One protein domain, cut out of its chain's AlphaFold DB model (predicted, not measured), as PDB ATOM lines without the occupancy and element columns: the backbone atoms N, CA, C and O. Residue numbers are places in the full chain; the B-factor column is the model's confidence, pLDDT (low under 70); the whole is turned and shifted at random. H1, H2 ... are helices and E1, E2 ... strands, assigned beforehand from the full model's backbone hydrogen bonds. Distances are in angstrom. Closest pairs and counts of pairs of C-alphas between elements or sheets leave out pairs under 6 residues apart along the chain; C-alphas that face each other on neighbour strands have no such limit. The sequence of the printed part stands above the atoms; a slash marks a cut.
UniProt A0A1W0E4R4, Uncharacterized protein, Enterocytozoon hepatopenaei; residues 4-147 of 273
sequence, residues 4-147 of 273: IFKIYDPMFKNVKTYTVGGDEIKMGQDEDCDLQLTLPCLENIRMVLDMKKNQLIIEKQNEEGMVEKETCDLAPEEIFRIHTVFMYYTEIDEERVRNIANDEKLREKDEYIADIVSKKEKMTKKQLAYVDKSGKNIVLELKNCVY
ATOM      1  N   ILE A   4     200.311 191.417 304.466       92.88
ATOM      2  CA  ILE A   4     199.702 192.686 304.089       92.88
ATOM      3  C   ILE A   4     200.730 193.514 303.342       92.88
ATOM      4  O   ILE A   4     201.832 193.726 303.842       92.88
ATOM      5  N   PHE A   5     200.338 194.013 302.177       94.19
ATOM      6  CA  PHE A   5     201.071 195.008 301.412       94.19
ATOM      7  C   PHE A   5     200.306 196.326 301.441       94.19
ATOM      8  O   PHE A   5     199.091 196.358 301.238       94.19
ATOM      9  N   LYS A   6     201.000 197.425 301.718       94.00
ATOM     10  CA  LYS A   6     200.392 198.747 301.829       94.00
ATOM     11  C   LYS A   6     201.100 199.755 300.954       94.00
ATOM     12  O   LYS A   6     202.323 199.751 300.829       94.00
ATOM     13  N   ILE A   7     200.293 200.637 300.377       93.94
ATOM     14  CA  ILE A   7     200.727 201.673 299.452       93.94
ATOM     15  C   ILE A   7     200.182 203.002 299.932       93.94
ATOM     16  O   ILE A   7     198.970 203.198 300.005       93.94
ATOM     17  N   TYR A   8     201.084 203.927 300.211       92.38
ATOM     18  CA  TYR A   8     200.761 205.300 300.535       92.38
ATOM     19  C   TYR A   8     201.143 206.211 299.374       92.38
ATOM     20  O   TYR A   8     202.317 206.317 299.002       92.38
ATOM     21  N   ASP A   9     200.147 206.904 298.828       90.31
ATOM     22  CA  ASP A   9     200.363 207.982 297.870       90.31
ATOM     23  C   ASP A   9     200.146 209.340 298.565       90.31
ATOM     24  O   ASP A   9     199.004 209.689 298.903       90.31
ATOM     25  N   PRO A  10     201.212 210.141 298.760       87.19
ATOM     26  CA  PRO A  10     201.124 211.466 299.363       87.19
ATOM     27  C   PRO A  10     200.146 212.411 298.664       87.19
ATOM     28  O   PRO A  10     199.626 213.317 299.314       87.19
ATOM     29  N   MET A  11     199.892 212.231 297.359       85.06
ATOM     30  CA  MET A  11     198.962 213.093 296.623       85.06
ATOM     31  C   MET A  11     197.521 212.914 297.103       85.06
ATOM     32  O   MET A  11     196.774 213.888 297.173       85.06
ATOM     33  N   PHE A  12     197.149 211.689 297.481       83.81
ATOM     34  CA  PHE A  12     195.799 211.353 297.936       83.81
ATOM     35  C   PHE A  12     195.686 211.253 299.459       83.81
ATOM     36  O   PHE A  12     194.574 211.133 299.970       83.81
ATOM     37  N   LYS A  13     196.816 211.299 300.184       81.38
ATOM     38  CA  LYS A  13     196.898 211.121 301.647       81.38
ATOM     39  C   LYS A  13     196.139 209.882 302.135       81.38
ATOM     40  O   LYS A  13     195.579 209.883 303.226       81.38
ATOM     41  N   ASN A  14     196.108 208.845 301.307       79.94
ATOM     42  CA  ASN A  14     195.374 207.620 301.565       79.94
ATOM     43  C   ASN A  14     196.341 206.434 301.523       79.94
ATOM     44  O   ASN A  14     197.250 206.402 300.688       79.94
ATOM     45  N   VAL A  15     196.122 205.471 302.416       87.00
ATOM     46  CA  VAL A  15     196.816 204.184 302.433       87.00
ATOM     47  C   VAL A  15     195.890 203.146 301.816       87.00
ATOM     48  O   VAL A  15     194.836 202.828 302.364       87.00
ATOM     49  N   LYS A  16     196.298 202.573 300.687       91.25
ATOM     50  CA  LYS A  16     195.655 201.375 300.147       91.25
ATOM     51  C   LYS A  16     196.274 200.145 300.792       91.25
ATOM     52  O   LYS A  16     197.495 200.042 300.878       91.25
ATOM     53  N   THR A  17     195.422 199.227 301.230       92.56
ATOM     54  CA  THR A  17     195.819 197.994 301.915       92.56
ATOM     55  C   THR A  17     195.425 196.798 301.067       92.56
ATOM     56  O   THR A  17     194.280 196.707 300.635       92.56
ATOM     57  N   TYR A  18     196.368 195.889 300.848       92.25
ATOM     58  CA  TYR A  18     196.204 194.687 300.045       92.25
ATOM     59  C   TYR A  18     196.568 193.466 300.883       92.25
ATOM     60  O   TYR A  18     197.631 193.427 301.503       92.25
ATOM     61  N   THR A  19     195.700 192.460 300.881       91.12
ATOM     62  CA  THR A  19     196.021 191.143 301.435       91.12
ATOM     63  C   THR A  19     196.674 190.307 300.351       91.12
ATOM     64  O   THR A  19     196.149 190.208 299.244       91.12
ATOM     65  N   VAL A  20     197.811 189.699 300.668       91.25
ATOM     66  CA  VAL A  20     198.615 188.970 299.694       91.25
ATOM     67  C   VAL A  20     198.515 187.480 299.977       91.25
ATOM     68  O   VAL A  20     198.852 187.023 301.068       91.25
ATOM     69  N   GLY A  21     198.015 186.730 298.993       86.69
ATOM     70  CA  GLY A  21     197.859 185.279 299.099       86.69
ATOM     71  C   GLY A  21     199.152 184.496 298.859       86.69
ATOM     72  O   GLY A  21     199.256 183.359 299.307       86.69
ATOM     73  N   GLY A  22     200.124 185.094 298.163       89.62
ATOM     74  CA  GLY A  22     201.395 184.470 297.797       89.62
ATOM     75  C   GLY A  22     202.618 185.086 298.480       89.62
ATOM     76  O   GLY A  22     202.519 185.981 299.320       89.62
ATOM     77  N   ASP A  23     203.791 184.596 298.084       93.62
ATOM     78  CA  ASP A  23     205.088 185.116 298.526       93.62
ATOM     79  C   ASP A  23     205.608 186.254 297.639       93.62
ATOM     80  O   ASP A  23     206.490 186.995 298.067       93.62
ATOM     81  N   GLU A  24     205.042 186.411 296.441       95.06
ATOM     82  CA  GLU A  24     205.464 187.386 295.440       95.06
ATOM     83  C   GLU A  24     204.308 188.307 295.028       95.06
ATOM     84  O   GLU A  24     203.152 187.883 294.996       95.06
ATOM     85  N   ILE A  25     204.630 189.563 294.707       95.44
ATOM     86  CA  ILE A  25     203.707 190.528 294.089       95.44
ATOM     87  C   ILE A  25     204.402 191.185 292.906       95.44
ATOM     88  O   ILE A  25     205.461 191.798 293.071       95.44
ATOM     89  N   LYS A  26     203.778 191.124 291.733       94.88
ATOM     90  CA  LYS A  26     204.191 191.836 290.525       94.88
ATOM     91  C   LYS A  26     203.508 193.198 290.461       94.88
ATOM     92  O   LYS A  26     202.286 193.308 290.520       94.88
ATOM     93  N   MET A  27     204.311 194.242 290.321       94.38
ATOM     94  CA  MET A  27     203.885 195.634 290.262       94.38
ATOM     95  C   MET A  27     204.454 196.286 289.003       94.38
ATOM     96  O   MET A  27     205.663 196.251 288.782       94.38
ATOM     97  N   GLY A  28     203.618 196.917 288.190       92.56
ATOM     98  CA  GLY A  28     204.052 197.513 286.924       92.56
ATOM     99  C   GLY A  28     202.890 198.148 286.175       92.56
ATOM    100  O   GLY A  28     201.814 198.305 286.740       92.56
ATOM    101  N   GLN A  29     203.093 198.535 284.917       90.69
ATOM    102  CA  GLN A  29     201.996 199.026 284.070       90.69
ATOM    103  C   GLN A  29     201.285 197.907 283.293       90.69
ATOM    104  O   GLN A  29     200.204 198.139 282.758       90.69
ATOM    105  N   ASP A  30     201.882 196.717 283.240       88.06
ATOM    106  CA  ASP A  30     201.376 195.606 282.441       88.06
ATOM    107  C   ASP A  30     200.096 194.996 283.029       88.06
ATOM    108  O   ASP A  30     199.896 194.954 284.247       88.06
ATOM    109  N   GLU A  31     199.246 194.458 282.153       88.75
ATOM    110  CA  GLU A  31     197.979 193.836 282.549       88.75
ATOM    111  C   GLU A  31     198.155 192.553 283.373       88.75
ATOM    112  O   GLU A  31     197.270 192.201 284.148       88.75
ATOM    113  N   ASP A  32     199.298 191.881 283.236       89.50
ATOM    114  CA  ASP A  32     199.647 190.650 283.951       89.50
ATOM    115  C   ASP A  32     200.298 190.900 285.325       89.50
ATOM    116  O   ASP A  32     200.709 189.950 285.996       89.50
ATOM    117  N   CYS A  33     200.414 192.160 285.755       92.69
ATOM    118  CA  CYS A  33     200.849 192.501 287.106       92.69
ATOM    119  C   CYS A  33     199.704 192.321 288.116       92.69
ATOM    120  O   CYS A  33     198.582 192.761 287.870       92.69
ATOM    121  N   ASP A  34     200.011 191.772 289.298       93.19
ATOM    122  CA  ASP A  34     199.065 191.684 290.424       93.19
ATOM    123  C   ASP A  34     198.564 193.071 290.847       93.19
ATOM    124  O   ASP A  34     197.426 193.244 291.289       93.19
ATOM    125  N   LEU A  35     199.432 194.075 290.700       91.81
ATOM    126  CA  LEU A  35     199.128 195.464 290.967       91.81
ATOM    127  C   LEU A  35     199.579 196.362 289.812       91.81
ATOM    128  O   LEU A  35     200.771 196.579 289.584       91.81
ATOM    129  N   GLN A  36     198.605 196.983 289.154       92.12
ATOM    130  CA  GLN A  36     198.872 197.991 288.137       92.12
ATOM    131  C   GLN A  36     199.184 199.349 288.780       92.12
ATOM    132  O   GLN A  36     198.348 199.959 289.451       92.12
ATOM    133  N   LEU A  37     200.407 199.832 288.569       87.50
ATOM    134  CA  LEU A  37     200.910 201.125 289.016       87.50
ATOM    135  C   LEU A  37     201.222 202.012 287.811       87.50
ATOM    136  O   LEU A  37     202.230 201.837 287.128       87.50
ATOM    137  N   THR A  38     200.402 203.038 287.598       85.88
ATOM    138  CA  THR A  38     200.614 204.032 286.535       85.88
ATOM    139  C   THR A  38     201.635 205.091 286.964       85.88
ATOM    140  O   THR A  38     201.310 206.261 287.166       85.88
ATOM    141  N   LEU A  39     202.891 204.678 287.144       83.81
ATOM    142  CA  LEU A  39     204.012 205.583 287.408       83.81
ATOM    143  C   LEU A  39     204.847 205.758 286.134       83.81
ATOM    144  O   LEU A  39     205.244 204.747 285.554       83.81
ATOM    145  N   PRO A  40     205.190 206.993 285.713       80.88
ATOM    146  CA  PRO A  40     205.965 207.220 284.488       80.88
ATOM    147  C   PRO A  40     207.305 206.473 284.444       80.88
ATOM    148  O   PRO A  40     207.771 206.089 283.381       80.88
ATOM    149  N   CYS A  41     207.928 206.232 285.600       80.06
ATOM    150  CA  CYS A  41     209.188 205.492 285.694       80.06
ATOM    151  C   CYS A  41     209.040 203.963 285.573       80.06
ATOM    152  O   CYS A  41     210.052 203.274 285.631       80.06
ATOM    153  N   LEU A  42     207.818 203.433 285.447       83.56
ATOM    154  CA  LEU A  42     207.536 201.993 285.358       83.56
ATOM    155  C   LEU A  42     207.072 201.538 283.966       83.56
ATOM    156  O   LEU A  42     206.746 200.375 283.792       83.56
ATOM    157  N   GLU A  43     207.057 202.413 282.959       80.44
ATOM    158  CA  GLU A  43     206.526 202.093 281.618       80.44
ATOM    159  C   GLU A  43     207.199 200.883 280.944       80.44
ATOM    160  O   GLU A  43     206.570 200.165 280.179       80.44
ATOM    161  N   ASN A  44     208.473 200.623 281.249       79.69
ATOM    162  CA  ASN A  44     209.221 199.467 280.736       79.69
ATOM    163  C   ASN A  44     209.847 198.632 281.859       79.69
ATOM    164  O   ASN A  44     210.839 197.932 281.642       79.69
ATOM    165  N   ILE A  45     209.314 198.771 283.074       87.25
ATOM    166  CA  ILE A  45     209.815 198.089 284.258       87.25
ATOM    167  C   ILE A  45     208.667 197.394 284.960       87.25
ATOM    168  O   ILE A  45     207.647 197.997 285.290       87.25
ATOM    169  N   ARG A  46     208.924 196.141 285.300       91.44
ATOM    170  CA  ARG A  46     208.139 195.378 286.249       91.44
ATOM    171  C   ARG A  46     208.941 195.215 287.525       91.44
ATOM    172  O   ARG A  46     210.151 195.031 287.503       91.44
ATOM    173  N   MET A  47     208.271 195.299 288.655       93.12
ATOM    174  CA  MET A  47     208.872 195.067 289.956       93.12
ATOM    175  C   MET A  47     208.225 193.842 290.567       93.12
ATOM    176  O   MET A  47     207.006 193.722 290.562       93.12
ATOM    177  N   VAL A  48     209.032 192.947 291.108       95.06
ATOM    178  CA  VAL A  48     208.580 191.749 291.802       95.06
ATOM    179  C   VAL A  48     209.048 191.856 293.240       95.06
ATOM    180  O   VAL A  48     210.246 191.843 293.517       95.06
ATOM    181  N   LEU A  49     208.105 192.018 294.160       95.06
ATOM    182  CA  LEU A  49     208.384 191.982 295.588       95.06
ATOM    183  C   LEU A  49     208.307 190.532 296.065       95.06
ATOM    184  O   LEU A  49     207.208 190.012 296.229       95.06
ATOM    185  N   ASP A  50     209.456 189.905 296.302       95.19
ATOM    186  CA  ASP A  50     209.577 188.595 296.946       95.19
ATOM    187  C   ASP A  50     209.645 188.794 298.467       95.19
ATOM    188  O   ASP A  50     210.690 189.098 299.050       95.19
ATOM    189  N   MET A  51     208.503 188.631 299.130       92.50
ATOM    190  CA  MET A  51     208.366 188.801 300.577       92.50
ATOM    191  C   MET A  51     208.979 187.643 301.365       92.50
ATOM    192  O   MET A  51     209.234 187.792 302.555       92.50
ATOM    193  N   LYS A  52     209.213 186.481 300.740       91.69
ATOM    194  CA  LYS A  52     209.861 185.340 301.403       91.69
ATOM    195  C   LYS A  52     211.361 185.570 301.539       91.69
ATOM    196  O   LYS A  52     211.943 185.229 302.567       91.69
ATOM    197  N   LYS A  53     211.987 186.138 300.507       93.44
ATOM    198  CA  LYS A  53     213.412 186.499 300.523       93.44
ATOM    199  C   LYS A  53     213.675 187.911 301.039       93.44
ATOM    200  O   LYS A  53     214.832 188.249 301.260       93.44
ATOM    201  N   ASN A  54     212.627 188.708 301.256       91.88
ATOM    202  CA  ASN A  54     212.717 190.144 301.511       91.88
ATOM    203  C   ASN A  54     213.515 190.846 300.402       91.88
ATOM    204  O   ASN A  54     214.538 191.473 300.653       91.88
ATOM    205  N   GLN A  55     213.086 190.687 299.151       93.88
ATOM    206  CA  GLN A  55     213.778 191.228 297.985       93.88
ATOM    207  C   GLN A  55     212.811 191.972 297.071       93.88
ATOM    208  O   GLN A  55     211.716 191.499 296.782       93.88
ATOM    209  N   LEU A  56     213.245 193.124 296.572       93.00
ATOM    210  CA  LEU A  56     212.614 193.802 295.451       93.00
ATOM    211  C   LEU A  56     213.439 193.518 294.197       93.00
ATOM    212  O   LEU A  56     214.571 193.983 294.073       93.00
ATOM    213  N   ILE A  57     212.875 192.753 293.275       93.62
ATOM    214  CA  ILE A  57     213.479 192.436 291.986       93.62
ATOM    215  C   ILE A  57     212.906 193.405 290.959       93.62
ATOM    216  O   ILE A  57     211.697 193.561 290.842       93.62
ATOM    217  N   ILE A  58     213.773 194.064 290.213       91.12
ATOM    218  CA  ILE A  58     213.408 194.983 289.146       91.12
ATOM    219  C   ILE A  58     213.698 194.261 287.837       91.12
ATOM    220  O   ILE A  58     214.850 193.978 287.513       91.12
ATOM    221  N   GLU A  59     212.639 193.926 287.116       91.00
ATOM    222  CA  GLU A  59     212.673 193.267 285.821       91.00
ATOM    223  C   GLU A  59     212.498 194.313 284.722       91.00
ATOM    224  O   GLU A  59     211.501 195.036 284.658       91.00
ATOM    225  N   LYS A  60     213.484 194.392 283.838       85.56
ATOM    226  CA  LYS A  60     213.489 195.289 282.688       85.56
ATOM    227  C   LYS A  60     213.522 194.458 281.423       85.56
ATOM    228  O   LYS A  60     214.393 193.609 281.262       85.56
ATOM    229  N   GLN A  61     212.628 194.755 280.492       81.44
ATOM    230  CA  GLN A  61     212.691 194.176 279.157       81.44
ATOM    231  C   GLN A  61     213.523 195.079 278.241       81.44
ATOM    232  O   GLN A  61     213.232 196.271 278.111       81.44
ATOM    233  N   ASN A  62     214.566 194.531 277.622       76.50
ATOM    234  CA  ASN A  62     215.366 195.255 276.635       76.50
ATOM    235  C   ASN A  62     214.722 195.206 275.230       76.50
ATOM    236  O   ASN A  62     213.690 194.563 275.023       76.50
ATOM    237  N   GLU A  63     215.311 195.913 274.260       75.75
ATOM    238  CA  GLU A  63     214.806 195.978 272.875       75.75
ATOM    239  C   GLU A  63     214.797 194.612 272.170       75.75
ATOM    240  O   GLU A  63     213.967 194.364 271.300       75.75
ATOM    241  N   GLU A  64     215.683 193.707 272.587       79.69
ATOM    242  CA  GLU A  64     215.783 192.334 272.081       79.69
ATOM    243  C   GLU A  64     214.759 191.390 272.738       79.69
ATOM    244  O   GLU A  64     214.690 190.207 272.407       79.69
ATOM    245  N   GLY A  65     213.952 191.899 273.676       77.94
ATOM    246  CA  GLY A  65     212.951 191.135 274.413       77.94
ATOM    247  C   GLY A  65     213.514 190.303 275.568       77.94
ATOM    248  O   GLY A  65     212.742 189.594 276.215       77.94
ATOM    249  N   MET A  66     214.815 190.393 275.861       82.00
ATOM    250  CA  MET A  66     215.415 189.742 277.025       82.00
ATOM    251  C   MET A  66     215.097 190.506 278.312       82.00
ATOM    252  O   MET A  66     215.047 191.738 278.333       82.00
ATOM    253  N   VAL A  67     214.901 189.754 279.396       87.56
ATOM    254  CA  VAL A  67     214.623 190.303 280.726       87.56
ATOM    255  C   VAL A  67     215.923 190.418 281.516       87.56
ATOM    256  O   VAL A  67     216.530 189.416 281.891       87.56
ATOM    257  N   GLU A  68     216.333 191.651 281.791       86.81
ATOM    258  CA  GLU A  68     217.395 191.990 282.736       86.81
ATOM    259  C   GLU A  68     216.790 192.099 284.140       86.81
ATOM    260  O   GLU A  68     215.739 192.719 284.316       86.81
ATOM    261  N   LYS A  69     217.441 191.496 285.142       90.69
ATOM    262  CA  LYS A  69     216.978 191.529 286.534       90.69
ATOM    263  C   LYS A  69     218.004 192.198 287.429       90.69
ATOM    264  O   LYS A  69     219.177 191.830 287.407       90.69
ATOM    265  N   GLU A  70     217.536 193.112 288.264       88.81
ATOM    266  CA  GLU A  70     218.316 193.687 289.353       88.81
ATOM    267  C   GLU A  70     217.621 193.436 290.684       88.81
ATOM    268  O   GLU A  70     216.433 193.706 290.829       88.81
ATOM    269  N   THR A  71     218.358 192.927 291.666       91.19
ATOM    270  CA  THR A  71     217.795 192.570 292.968       91.19
ATOM    271  C   THR A  71     218.239 193.559 294.032       91.19
ATOM    272  O   THR A  71     219.428 193.822 294.210       91.19
ATOM    273  N   CYS A  72     217.272 194.074 294.781       88.38
ATOM    274  CA  CYS A  72     217.478 194.893 295.961       88.38
ATOM    275  C   CYS A  72     217.031 194.122 297.201       88.38
ATOM    276  O   CYS A  72     215.837 193.902 297.388       88.38
ATOM    277  N   ASP A  73     217.972 193.771 298.076       90.69
ATOM    278  CA  ASP A  73     217.621 193.241 299.396       90.69
ATOM    279  C   ASP A  73     216.912 194.316 300.224       90.69
ATOM    280  O   ASP A  73     217.354 195.478 300.265       90.69
ATOM    281  N   LEU A  74     215.826 193.894 300.868       88.69
ATOM    282  CA  LEU A  74     215.023 194.668 301.794       88.69
ATOM    283  C   LEU A  74     215.252 194.176 303.223       88.69
ATOM    284  O   LEU A  74     215.307 192.976 303.499       88.69
ATOM    285  N   ALA A  75     215.361 195.113 304.157       87.50
ATOM    286  CA  ALA A  75     215.323 194.786 305.572       87.50
ATOM    287  C   ALA A  75     213.886 194.420 305.999       87.50
ATOM    288  O   ALA A  75     212.915 194.913 305.419       87.50
ATOM    289  N   PRO A  76     213.717 193.598 307.051       83.75
ATOM    290  CA  PRO A  76     212.416 193.434 307.684       83.75
ATOM    291  C   PRO A  76     211.855 194.798 308.090       83.75
ATOM    292  O   PRO A  76     212.584 195.629 308.634       83.75
ATOM    293  N   GLU A  77     210.564 195.016 307.846       85.00
ATOM    294  CA  GLU A  77     209.875 196.275 308.171       85.00
ATOM    295  C   GLU A  77     210.409 197.508 307.434       85.00
ATOM    296  O   GLU A  77     210.250 198.652 307.876       85.00
ATOM    297  N   GLU A  78     211.054 197.289 306.292       89.62
ATOM    298  CA  GLU A  78     211.513 198.367 305.442       89.62
ATOM    299  C   GLU A  78     210.361 199.014 304.672       89.62
ATOM    300  O   GLU A  78     209.583 198.363 303.972       89.62
ATOM    301  N   ILE A  79     210.300 200.339 304.775       91.31
ATOM    302  CA  ILE A  79     209.486 201.184 303.917       91.31
ATOM    303  C   ILE A  79     210.374 201.619 302.767       91.31
ATOM    304  O   ILE A  79     211.403 202.272 302.962       91.31
ATOM    305  N   PHE A  80     209.953 201.298 301.555       91.06
ATOM    306  CA  PHE A  80     210.617 201.742 300.346       91.06
ATOM    307  C   PHE A  80     209.710 202.671 299.549       91.06
ATOM    308  O   PHE A  80     208.488 202.656 299.650       91.06
ATOM    309  N   ARG A  81     210.320 203.547 298.767       91.12
ATOM    310  CA  ARG A  81     209.651 204.595 298.018       91.12
ATOM    311  C   ARG A  81     210.170 204.614 296.606       91.12
ATOM    312  O   ARG A  81     211.379 204.705 296.387       91.12
ATOM    313  N   ILE A  82     209.235 204.639 295.671       88.75
ATOM    314  CA  ILE A  82     209.509 204.731 294.246       88.75
ATOM    315  C   ILE A  82     208.746 205.928 293.716       88.75
ATOM    316  O   ILE A  82     207.539 206.056 293.919       88.75
ATOM    317  N   HIS A  83     209.473 206.844 293.078       87.00
ATOM    318  CA  HIS A  83     208.936 208.137 292.669       87.00
ATOM    319  C   HIS A  83     208.332 208.896 293.874       87.00
ATOM    320  O   HIS A  83     209.071 209.391 294.735       87.00
ATOM    321  N   THR A  84     207.004 208.964 293.951       86.81
ATOM    322  CA  THR A  84     206.221 209.628 295.003       86.81
ATOM    323  C   THR A  84     205.543 208.649 295.951       86.81
ATOM    324  O   THR A  84     205.083 209.075 297.002       86.81
ATOM    325  N   VAL A  85     205.489 207.363 295.609       90.81
ATOM    326  CA  VAL A  85     204.680 206.363 296.306       90.81
ATOM    327  C   VAL A  85     205.540 205.614 297.316       90.81
ATOM    328  O   VAL A  85     206.639 205.167 296.984       90.81
ATOM    329  N   PHE A  86     205.044 205.493 298.544       92.75
ATOM    330  CA  PHE A  86     205.670 204.748 299.633       92.75
ATOM    331  C   PHE A  86     204.977 203.399 299.783       92.75
ATOM    332  O   PHE A  86     203.757 203.306 299.686       92.75
ATOM    333  N   MET A  87     205.761 202.356 300.001       94.19
ATOM    334  CA  MET A  87     205.316 200.974 300.014       94.19
ATOM    335  C   MET A  87     205.991 200.233 301.158       94.19
ATOM    336  O   MET A  87     207.157 200.482 301.469       94.19
ATOM    337  N   TYR A  88     205.258 199.318 301.775       93.69
ATOM    338  CA  TYR A  88     205.805 198.378 302.743       93.69
ATOM    339  C   TYR A  88     204.952 197.114 302.781       93.69
ATOM    340  O   TYR A  88     203.785 197.124 302.377       93.69
ATOM    341  N   TYR A  89     205.522 196.030 303.295       93.88
ATOM    342  CA  TYR A  89     204.769 194.829 303.629       93.88
ATOM    343  C   TYR A  89     205.072 194.393 305.055       93.88
ATOM    344  O   TYR A  89     206.093 194.753 305.637       93.88
ATOM    345  N   THR A  90     204.152 193.628 305.624       91.69
ATOM    346  CA  THR A  90     204.282 193.060 306.961       91.69
ATOM    347  C   THR A  90     203.499 191.762 307.030       91.69
ATOM    348  O   THR A  90     202.423 191.629 306.442       91.69
ATOM    349  N   GLU A  91     204.023 190.806 307.785       90.81
ATOM    350  CA  GLU A  91     203.274 189.612 308.162       90.81
ATOM    351  C   GLU A  91     202.365 189.947 309.348       90.81
ATOM    352  O   GLU A  91     202.737 190.732 310.230       90.81
ATOM    353  N   ILE A  92     201.150 189.397 309.353       90.00
ATOM    354  CA  ILE A  92     200.199 189.550 310.455       90.00
ATOM    355  C   ILE A  92     199.584 188.206 310.829       90.00
ATOM    356  O   ILE A  92     199.449 187.304 310.006       90.00
ATOM    357  N   ASP A  93     199.182 188.095 312.089       89.06
ATOM    358  CA  ASP A  93     198.522 186.905 312.614       89.06
ATOM    359  C   ASP A  93     197.091 186.790 312.068       89.06
ATOM    360  O   ASP A  93     196.415 187.799 311.853       89.06
ATOM    361  N   GLU A  94     196.596 185.564 311.887       86.31
ATOM    362  CA  GLU A  94     195.269 185.293 311.304       86.31
ATOM    363  C   GLU A  94     194.116 185.958 312.067       86.31
ATOM    364  O   GLU A  94     193.145 186.413 311.463       86.31
ATOM    365  N   GLU A  95     194.233 186.077 313.390       86.12
ATOM    366  CA  GLU A  95     193.248 186.774 314.222       86.12
ATOM    367  C   GLU A  95     193.187 188.274 313.905       86.12
ATOM    368  O   GLU A  95     192.105 188.862 313.864       86.12
ATOM    369  N   ARG A  96     194.342 188.886 313.616       88.00
ATOM    370  CA  ARG A  96     194.467 190.318 313.314       88.00
ATOM    371  C   ARG A  96     193.966 190.656 311.913       88.00
ATOM    372  O   ARG A  96     193.446 191.750 311.711       88.00
ATOM    373  N   VAL A  97     194.029 189.708 310.971       86.56
ATOM    374  CA  VAL A  97     193.485 189.871 309.606       86.56
ATOM    375  C   VAL A  97     192.008 190.267 309.631       86.56
ATOM    376  O   VAL A  97     191.573 191.108 308.849       86.56
ATOM    377  N   ARG A  98     191.225 189.697 310.555       86.31
ATOM    378  CA  ARG A  98     189.774 189.935 310.631       86.31
ATOM    379  C   ARG A  98     189.413 191.378 310.984       86.31
ATOM    380  O   ARG A  98     188.282 191.785 310.750       86.31
ATOM    381  N   ASN A  99     190.351 192.138 311.548       88.88
ATOM    382  CA  ASN A  99     190.139 193.517 311.974       88.88
ATOM    383  C   ASN A  99     191.285 194.442 311.526       88.88
ATOM    384  O   ASN A  99     191.698 195.331 312.270       88.88
ATOM    385  N   ILE A 100     191.795 194.243 310.302       88.50
ATOM    386  CA  ILE A 100     192.905 195.033 309.730       88.50
ATOM    387  C   ILE A 100     192.645 196.538 309.804       88.50
ATOM    388  O   ILE A 100     193.562 197.300 310.101       88.50
ATOM    389  N   ALA A 101     191.403 196.966 309.562       84.88
ATOM    390  CA  ALA A 101     191.030 198.378 309.565       84.88
ATOM    391  C   ALA A 101     191.285 199.071 310.917       84.88
ATOM    392  O   ALA A 101     191.552 200.269 310.942       84.88
ATOM    393  N   ASN A 102     191.239 198.325 312.025       86.75
ATOM    394  CA  ASN A 102     191.459 198.848 313.375       86.75
ATOM    395  C   ASN A 102     192.753 198.313 314.014       86.75
ATOM    396  O   ASN A 102     192.924 198.418 315.228       86.75
ATOM    397  N   ASP A 103     193.659 197.718 313.232       91.56
ATOM    398  CA  ASP A 103     194.913 197.193 313.763       91.56
ATOM    399  C   ASP A 103     195.862 198.336 314.153       91.56
ATOM    400  O   ASP A 103     196.364 199.089 313.315       91.56
ATOM    401  N   GLU A 104     196.127 198.453 315.453       89.44
ATOM    402  CA  GLU A 104     196.916 199.550 316.012       89.44
ATOM    403  C   GLU A 104     198.371 199.555 315.522       89.44
ATOM    404  O   GLU A 104     198.919 200.623 315.258       89.44
ATOM    405  N   LYS A 105     198.988 198.380 315.320       87.94
ATOM    406  CA  LYS A 105     200.374 198.293 314.829       87.94
ATOM    407  C   LYS A 105     200.476 198.723 313.367       87.94
ATOM    408  O   LYS A 105     201.478 199.306 312.964       87.94
ATOM    409  N   LEU A 106     199.464 198.405 312.559       90.50
ATOM    410  CA  LEU A 106     199.388 198.870 311.178       90.50
ATOM    411  C   LEU A 106     199.165 200.381 311.116       90.50
ATOM    412  O   LEU A 106     199.819 201.034 310.307       90.50
ATOM    413  N   ARG A 107     198.303 200.929 311.982       90.56
ATOM    414  CA  ARG A 107     198.058 202.374 312.073       90.56
ATOM    415  C   ARG A 107     199.311 203.150 312.491       90.56
ATOM    416  O   ARG A 107     199.614 204.166 311.881       90.56
ATOM    417  N   GLU A 108     200.073 202.644 313.462       90.81
ATOM    418  CA  GLU A 108     201.347 203.247 313.900       90.81
ATOM    419  C   GLU A 108     202.342 203.384 312.727       90.81
ATOM    420  O   GLU A 108     202.974 204.425 312.546       90.81
ATOM    421  N   LYS A 109     202.439 202.358 311.869       89.00
ATOM    422  CA  LYS A 109     203.276 202.402 310.656       89.00
ATOM    423  C   LYS A 109     202.745 203.381 309.606       89.00
ATOM    424  O   LYS A 109     203.540 204.081 308.981       89.00
ATOM    425  N   ASP A 110     201.427 203.448 309.413       90.31
ATOM    426  CA  ASP A 110     200.807 204.408 308.488       90.31
ATOM    427  C   ASP A 110     201.113 205.858 308.903       90.31
ATOM    428  O   ASP A 110     201.472 206.691 308.066       90.31
ATOM    429  N   GLU A 111     201.023 206.153 310.204       88.62
ATOM    430  CA  GLU A 111     201.375 207.457 310.781       88.62
ATOM    431  C   GLU A 111     202.862 207.776 310.581       88.62
ATOM    432  O   GLU A 111     203.211 208.878 310.154       88.62
ATOM    433  N   TYR A 112     203.740 206.794 310.790       87.81
ATOM    434  CA  TYR A 112     205.172 206.954 310.546       87.81
ATOM    435  C   TYR A 112     205.496 207.268 309.075       87.81
ATOM    436  O   TYR A 112     206.331 208.127 308.790       87.81
ATOM    437  N   ILE A 113     204.795 206.661 308.108       88.12
ATOM    438  CA  ILE A 113     204.940 207.024 306.687       88.12
ATOM    439  C   ILE A 113     204.528 208.478 306.446       88.12
ATOM    440  O   ILE A 113     205.231 209.208 305.739       88.12
ATOM    441  N   ALA A 114     203.424 208.928 307.049       85.69
ATOM    442  CA  ALA A 114     203.006 210.324 306.961       85.69
ATOM    443  C   ALA A 114     204.072 211.278 307.546       85.69
ATOM    444  O   ALA A 114     204.341 212.337 306.966       85.69
ATOM    445  N   ASP A 115     204.748 210.884 308.630       85.62
ATOM    446  CA  ASP A 115     205.870 211.629 309.207       85.62
ATOM    447  C   ASP A 115     207.098 211.676 308.277       85.62
ATOM    448  O   ASP A 115     207.664 212.760 308.075       85.62
ATOM    449  N   ILE A 116     207.478 210.559 307.642       84.94
ATOM    450  CA  ILE A 116     208.567 210.517 306.645       84.94
ATOM    451  C   ILE A 116     208.279 211.495 305.499       84.94
ATOM    452  O   ILE A 116     209.143 212.283 305.099       84.94
ATOM    453  N   VAL A 117     207.045 211.486 304.990       82.44
ATOM    454  CA  VAL A 117     206.587 212.376 303.911       82.44
ATOM    455  C   VAL A 117     206.698 213.846 304.322       82.44
ATOM    456  O   VAL A 117     207.075 214.691 303.504       82.44
ATOM    457  N   SER A 118     206.465 214.150 305.603       79.19
ATOM    458  CA  SER A 118     206.626 215.490 306.185       79.19
ATOM    459  C   SER A 118     208.091 215.938 306.384       79.19
ATOM    460  O   SER A 118     208.334 217.039 306.876       79.19
ATOM    461  N   LYS A 119     209.068 215.146 305.907       69.44
ATOM    462  CA  LYS A 119     210.526 215.400 305.896       69.44
ATOM    463  C   LYS A 119     211.230 215.318 307.252       69.44
ATOM    464  O   LYS A 119     212.311 215.887 307.405       69.44
ATOM    465  N   LYS A 120     210.675 214.596 308.224       67.06
ATOM    466  CA  LYS A 120     211.354 214.399 309.515       67.06
ATOM    467  C   LYS A 120     212.488 213.371 309.453       67.06
ATOM    468  O   LYS A 120     213.358 213.389 310.318       67.06
ATOM    469  N   GLU A 121     212.531 212.526 308.421       73.44
ATOM    470  CA  GLU A 121     213.432 211.375 308.392       73.44
ATOM    471  C   GLU A 121     214.332 211.301 307.153       73.44
ATOM    472  O   GLU A 121     213.942 211.632 306.029       73.44
ATOM    473  N   LYS A 122     215.579 210.865 307.368       78.69
ATOM    474  CA  LYS A 122     216.556 210.637 306.301       78.69
ATOM    475  C   LYS A 122     216.333 209.248 305.711       78.69
ATOM    476  O   LYS A 122     216.524 208.254 306.399       78.69
ATOM    477  N   MET A 123     216.002 209.190 304.424       84.75
ATOM    478  CA  MET A 123     215.944 207.927 303.686       84.75
ATOM    479  C   MET A 123     217.287 207.630 303.016       84.75
ATOM    480  O   MET A 123     217.921 208.527 302.448       84.75
ATOM    481  N   THR A 124     217.680 206.361 303.019       85.44
ATOM    482  CA  THR A 124     218.753 205.846 302.168       85.44
ATOM    483  C   THR A 124     218.281 205.881 300.717       85.44
ATOM    484  O   THR A 124     217.091 205.751 300.437       85.44
ATOM    485  N   LYS A 125     219.197 206.137 299.782       88.06
ATOM    486  CA  LYS A 125     218.893 206.260 298.355       88.06
ATOM    487  C   LYS A 125     219.719 205.248 297.573       88.06
ATOM    488  O   LYS A 125     220.945 205.287 297.630       88.06
ATOM    489  N   LYS A 126     219.036 204.405 296.806       82.44
ATOM    490  CA  LYS A 126     219.592 203.554 295.755       82.44
ATOM    491  C   LYS A 126     219.106 204.087 294.405       82.44
ATOM    492  O   LYS A 126     217.969 204.541 294.274       82.44
ATOM    493  N   GLN A 127     219.987 204.108 293.414       83.88
ATOM    494  CA  GLN A 127     219.644 204.527 292.057       83.88
ATOM    495  C   GLN A 127     219.922 203.385 291.101       83.88
ATOM    496  O   GLN A 127     221.019 202.835 291.116       83.88
ATOM    497  N   LEU A 128     218.942 203.107 290.257       76.94
ATOM    498  CA  LEU A 128     219.063 202.218 289.121       76.94
ATOM    499  C   LEU A 128     218.915 203.056 287.855       76.94
ATOM    500  O   LEU A 128     217.905 203.728 287.675       76.94
ATOM    501  N   ALA A 129     219.924 203.049 286.993       81.44
ATOM    502  CA  ALA A 129     219.879 203.734 285.708       81.44
ATOM    503  C   ALA A 129     219.737 202.716 284.576       81.44
ATOM    504  O   ALA A 129     220.420 201.695 284.570       81.44
ATOM    505  N   TYR A 130     218.883 203.007 283.603       74.88
ATOM    506  CA  TYR A 130     218.683 202.166 282.430       74.88
ATOM    507  C   TYR A 130     218.324 203.003 281.205       74.88
ATOM    508  O   TYR A 130     217.970 204.169 281.315       74.88
ATOM    509  N   VAL A 131     218.422 202.406 280.022       77.31
ATOM    510  CA  VAL A 131     217.957 203.008 278.769       77.31
ATOM    511  C   VAL A 131     216.626 202.359 278.401       77.31
ATOM    512  O   VAL A 131     216.526 201.130 278.423       77.31
ATOM    513  N   ASP A 132     215.596 203.168 278.160       75.06
ATOM    514  CA  ASP A 132     214.279 202.693 277.729       75.06
ATOM    515  C   ASP A 132     214.247 202.354 276.227       75.06
ATOM    516  O   ASP A 132     215.207 202.602 275.500       75.06
ATOM    517  N   LYS A 133     213.115 201.817 275.748       72.75
ATOM    518  CA  LYS A 133     212.907 201.443 274.334       72.75
ATOM    519  C   LYS A 133     213.003 202.624 273.350       72.75
ATOM    520  O   LYS A 133     213.019 202.410 272.145       72.75
ATOM    521  N   SER A 134     212.999 203.867 273.839       78.81
ATOM    522  CA  SER A 134     213.165 205.078 273.024       78.81
ATOM    523  C   SER A 134     214.618 205.568 272.975       78.81
ATOM    524  O   SER A 134     214.904 206.596 272.361       78.81
ATOM    525  N   GLY A 135     215.543 204.857 273.630       78.06
ATOM    526  CA  GLY A 135     216.938 205.263 273.774       78.06
ATOM    527  C   GLY A 135     217.163 206.311 274.869       78.06
ATOM    528  O   GLY A 135     218.263 206.861 274.982       78.06
ATOM    529  N   LYS A 136     216.154 206.618 275.694       82.81
ATOM    530  CA  LYS A 136     216.263 207.613 276.764       82.81
ATOM    531  C   LYS A 136     216.796 206.966 278.037       82.81
ATOM    532  O   LYS A 136     216.315 205.929 278.482       82.81
ATOM    533  N   ASN A 137     217.771 207.622 278.663       82.19
ATOM    534  CA  ASN A 137     218.264 207.218 279.974       82.19
ATOM    535  C   ASN A 137     217.234 207.585 281.057       82.19
ATOM    536  O   ASN A 137     216.903 208.760 281.245       82.19
ATOM    537  N   ILE A 138     216.726 206.572 281.748       81.81
ATOM    538  CA  ILE A 138     215.820 206.669 282.879       81.81
ATOM    539  C   ILE A 138     216.573 206.262 284.142       81.81
ATOM    540  O   ILE A 138     217.235 205.230 284.194       81.81
ATOM    541  N   VAL A 139     216.430 207.070 285.189       83.31
ATOM    542  CA  VAL A 139     216.967 206.766 286.515       83.31
ATOM    543  C   VAL A 139     215.805 206.510 287.462       83.31
ATOM    544  O   VAL A 139     215.059 207.426 287.811       83.31
ATOM    545  N   LEU A 140     215.663 205.261 287.887       83.56
ATOM    546  CA  LEU A 140     214.782 204.856 288.964       83.56
ATOM    547  C   LEU A 140     215.466 205.145 290.303       83.56
ATOM    548  O   LEU A 140     216.547 204.644 290.606       83.56
ATOM    549  N   GLU A 141     214.829 205.979 291.117       86.81
ATOM    550  CA  GLU A 141     215.301 206.306 292.458       86.81
ATOM    551  C   GLU A 141     214.471 205.548 293.491       86.81
ATOM    552  O   GLU A 141     213.334 205.930 293.785       86.81
ATOM    553  N   LEU A 142     215.064 204.493 294.047       87.00
ATOM    554  CA  LEU A 142     214.520 203.753 295.175       87.00
ATOM    555  C   LEU A 142     215.039 204.398 296.459       87.00
ATOM    556  O   LEU A 142     216.245 204.449 296.701       87.00
ATOM    557  N   LYS A 143     214.137 204.908 297.294       88.62
ATOM    558  CA  LYS A 143     214.501 205.336 298.649       88.62
ATOM    559  C   LYS A 143     213.972 204.367 299.667       88.62
ATOM    560  O   LYS A 143     212.888 203.847 299.480       88.62
ATOM    561  N   ASN A 144     214.694 204.173 300.752       87.50
ATOM    562  CA  ASN A 144     214.321 203.211 301.768       87.50
ATOM    563  C   ASN A 144     214.668 203.703 303.176       87.50
ATOM    564  O   ASN A 144     215.634 204.444 303.378       87.50
ATOM    565  N   CYS A 145     213.851 203.314 304.145       86.25
ATOM    566  CA  CYS A 145     214.081 203.516 305.570       86.25
ATOM    567  C   CYS A 145     213.439 202.370 306.352       86.25
ATOM    568  O   CYS A 145     212.393 201.849 305.971       86.25
ATOM    569  N   VAL A 146     214.059 201.989 307.462       86.00
ATOM    570  CA  VAL A 146     213.544 200.922 308.323       86.00
ATOM    571  C   VAL A 146     212.634 201.541 309.364       86.00
ATOM    572  O   VAL A 146     213.076 202.434 310.086       86.00
ATOM    573  N   TYR A 147     211.404 201.040 309.469       83.38
ATOM    574  CA  TYR A 147     210.489 201.447 310.525       83.38
ATOM    575  C   TYR A 147     211.085 201.157 311.909       83.38
ATOM    576  O   TYR A 147     211.478 200.028 312.215       83.38
TER     577      TYR A 147
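What this domain is: This is residues 4 to 147 of the 273 residues of an uncharacterized protein of Enterocytozoon hepatopenaei (UniProt A0A1W0E4R4). Look for two strongly twisted sheets, only partly face to face like a loose sandwich: the sheet E3 to E6 lies opposite the E10 and E9 side of a larger six-stranded sheet, whose E1 and E8 side has H2 packed on its face away from the smaller sheet. The hairpins E5-E6 and E9-E10 reach to one end of the long axis, and little H1 lies at the other. The 144 printed residues hold ten named strands and two named helices, in the order E1 to E8, H1, H2, E9, E10, class mixed; both sheets are antiparallel, ordered E2-E1-E8-E7-E10-E9 and E3-E4-E5-E6. The whole is compact, with a radius of gyration of the C-alphas of 15.5 A and spans of 48 by 33 by 26 A.

How they stand to each other: Begin with the larger sheet: E2, residues 14 to 20, is an edge strand beside E1, residues 4 to 9, with N 5 and O 18 2.9 A apart. Next comes E8, residues 85 to 91, with N 6 and O 88 2.9 A apart. E7, residues 78 to 82, follows, with N 87 and O 80 2.8 A apart, then E10, residues 137 to 146, with N 81 and O 143 2.7 A apart. The other edge is E9, residues 124 to 131, with N 140 and O 128 2.7 A apart. H2, residues 104 to 117, is on one face of this sheet, making two layers, helix and strands. It lies over E1 and E8 at a height of 9.2 A, along the strands, at 26 degrees to E1 on the local plane; the C-alphas of Phe 86 and Ile 113, the closest of E8 and H2, are 7.4 A apart. Every O i to N i+4 pair of H2 is within hydrogen-bond range. H1, residues 94 to 97, is too short for such a pair; it is not on the sheet and is apart from H2. In the smaller sheet find a meander, each strand the antiparallel neighbour of the one before: E3, residues 24 to 28; E4, 45 to 50; E5, 55 to 61; E6, 67 to 73. Look for N 27 and O 47 at 2.8 A, N 48 and O 57 at 2.7 A, and N 58 and O 70 at 2.8 A. E5 and E10 are apart.

Where its parts are: Find C-alpha 4, where E1 begins, at (199.702, 192.686, 304.089). E10 runs 29.4 A to C-alpha 146 at (213.544, 200.922, 308.323); E9 measures 23.6 A, E8 20.6 A and H2 20.1 A.

The domain as a whole: The C-alphas farthest apart, Glu 95 and Gly 135, are 50.4 A apart. The printed part has no cut; its one long link is residues 29 to 44. Residues 119 to 120 have pLDDT under 70.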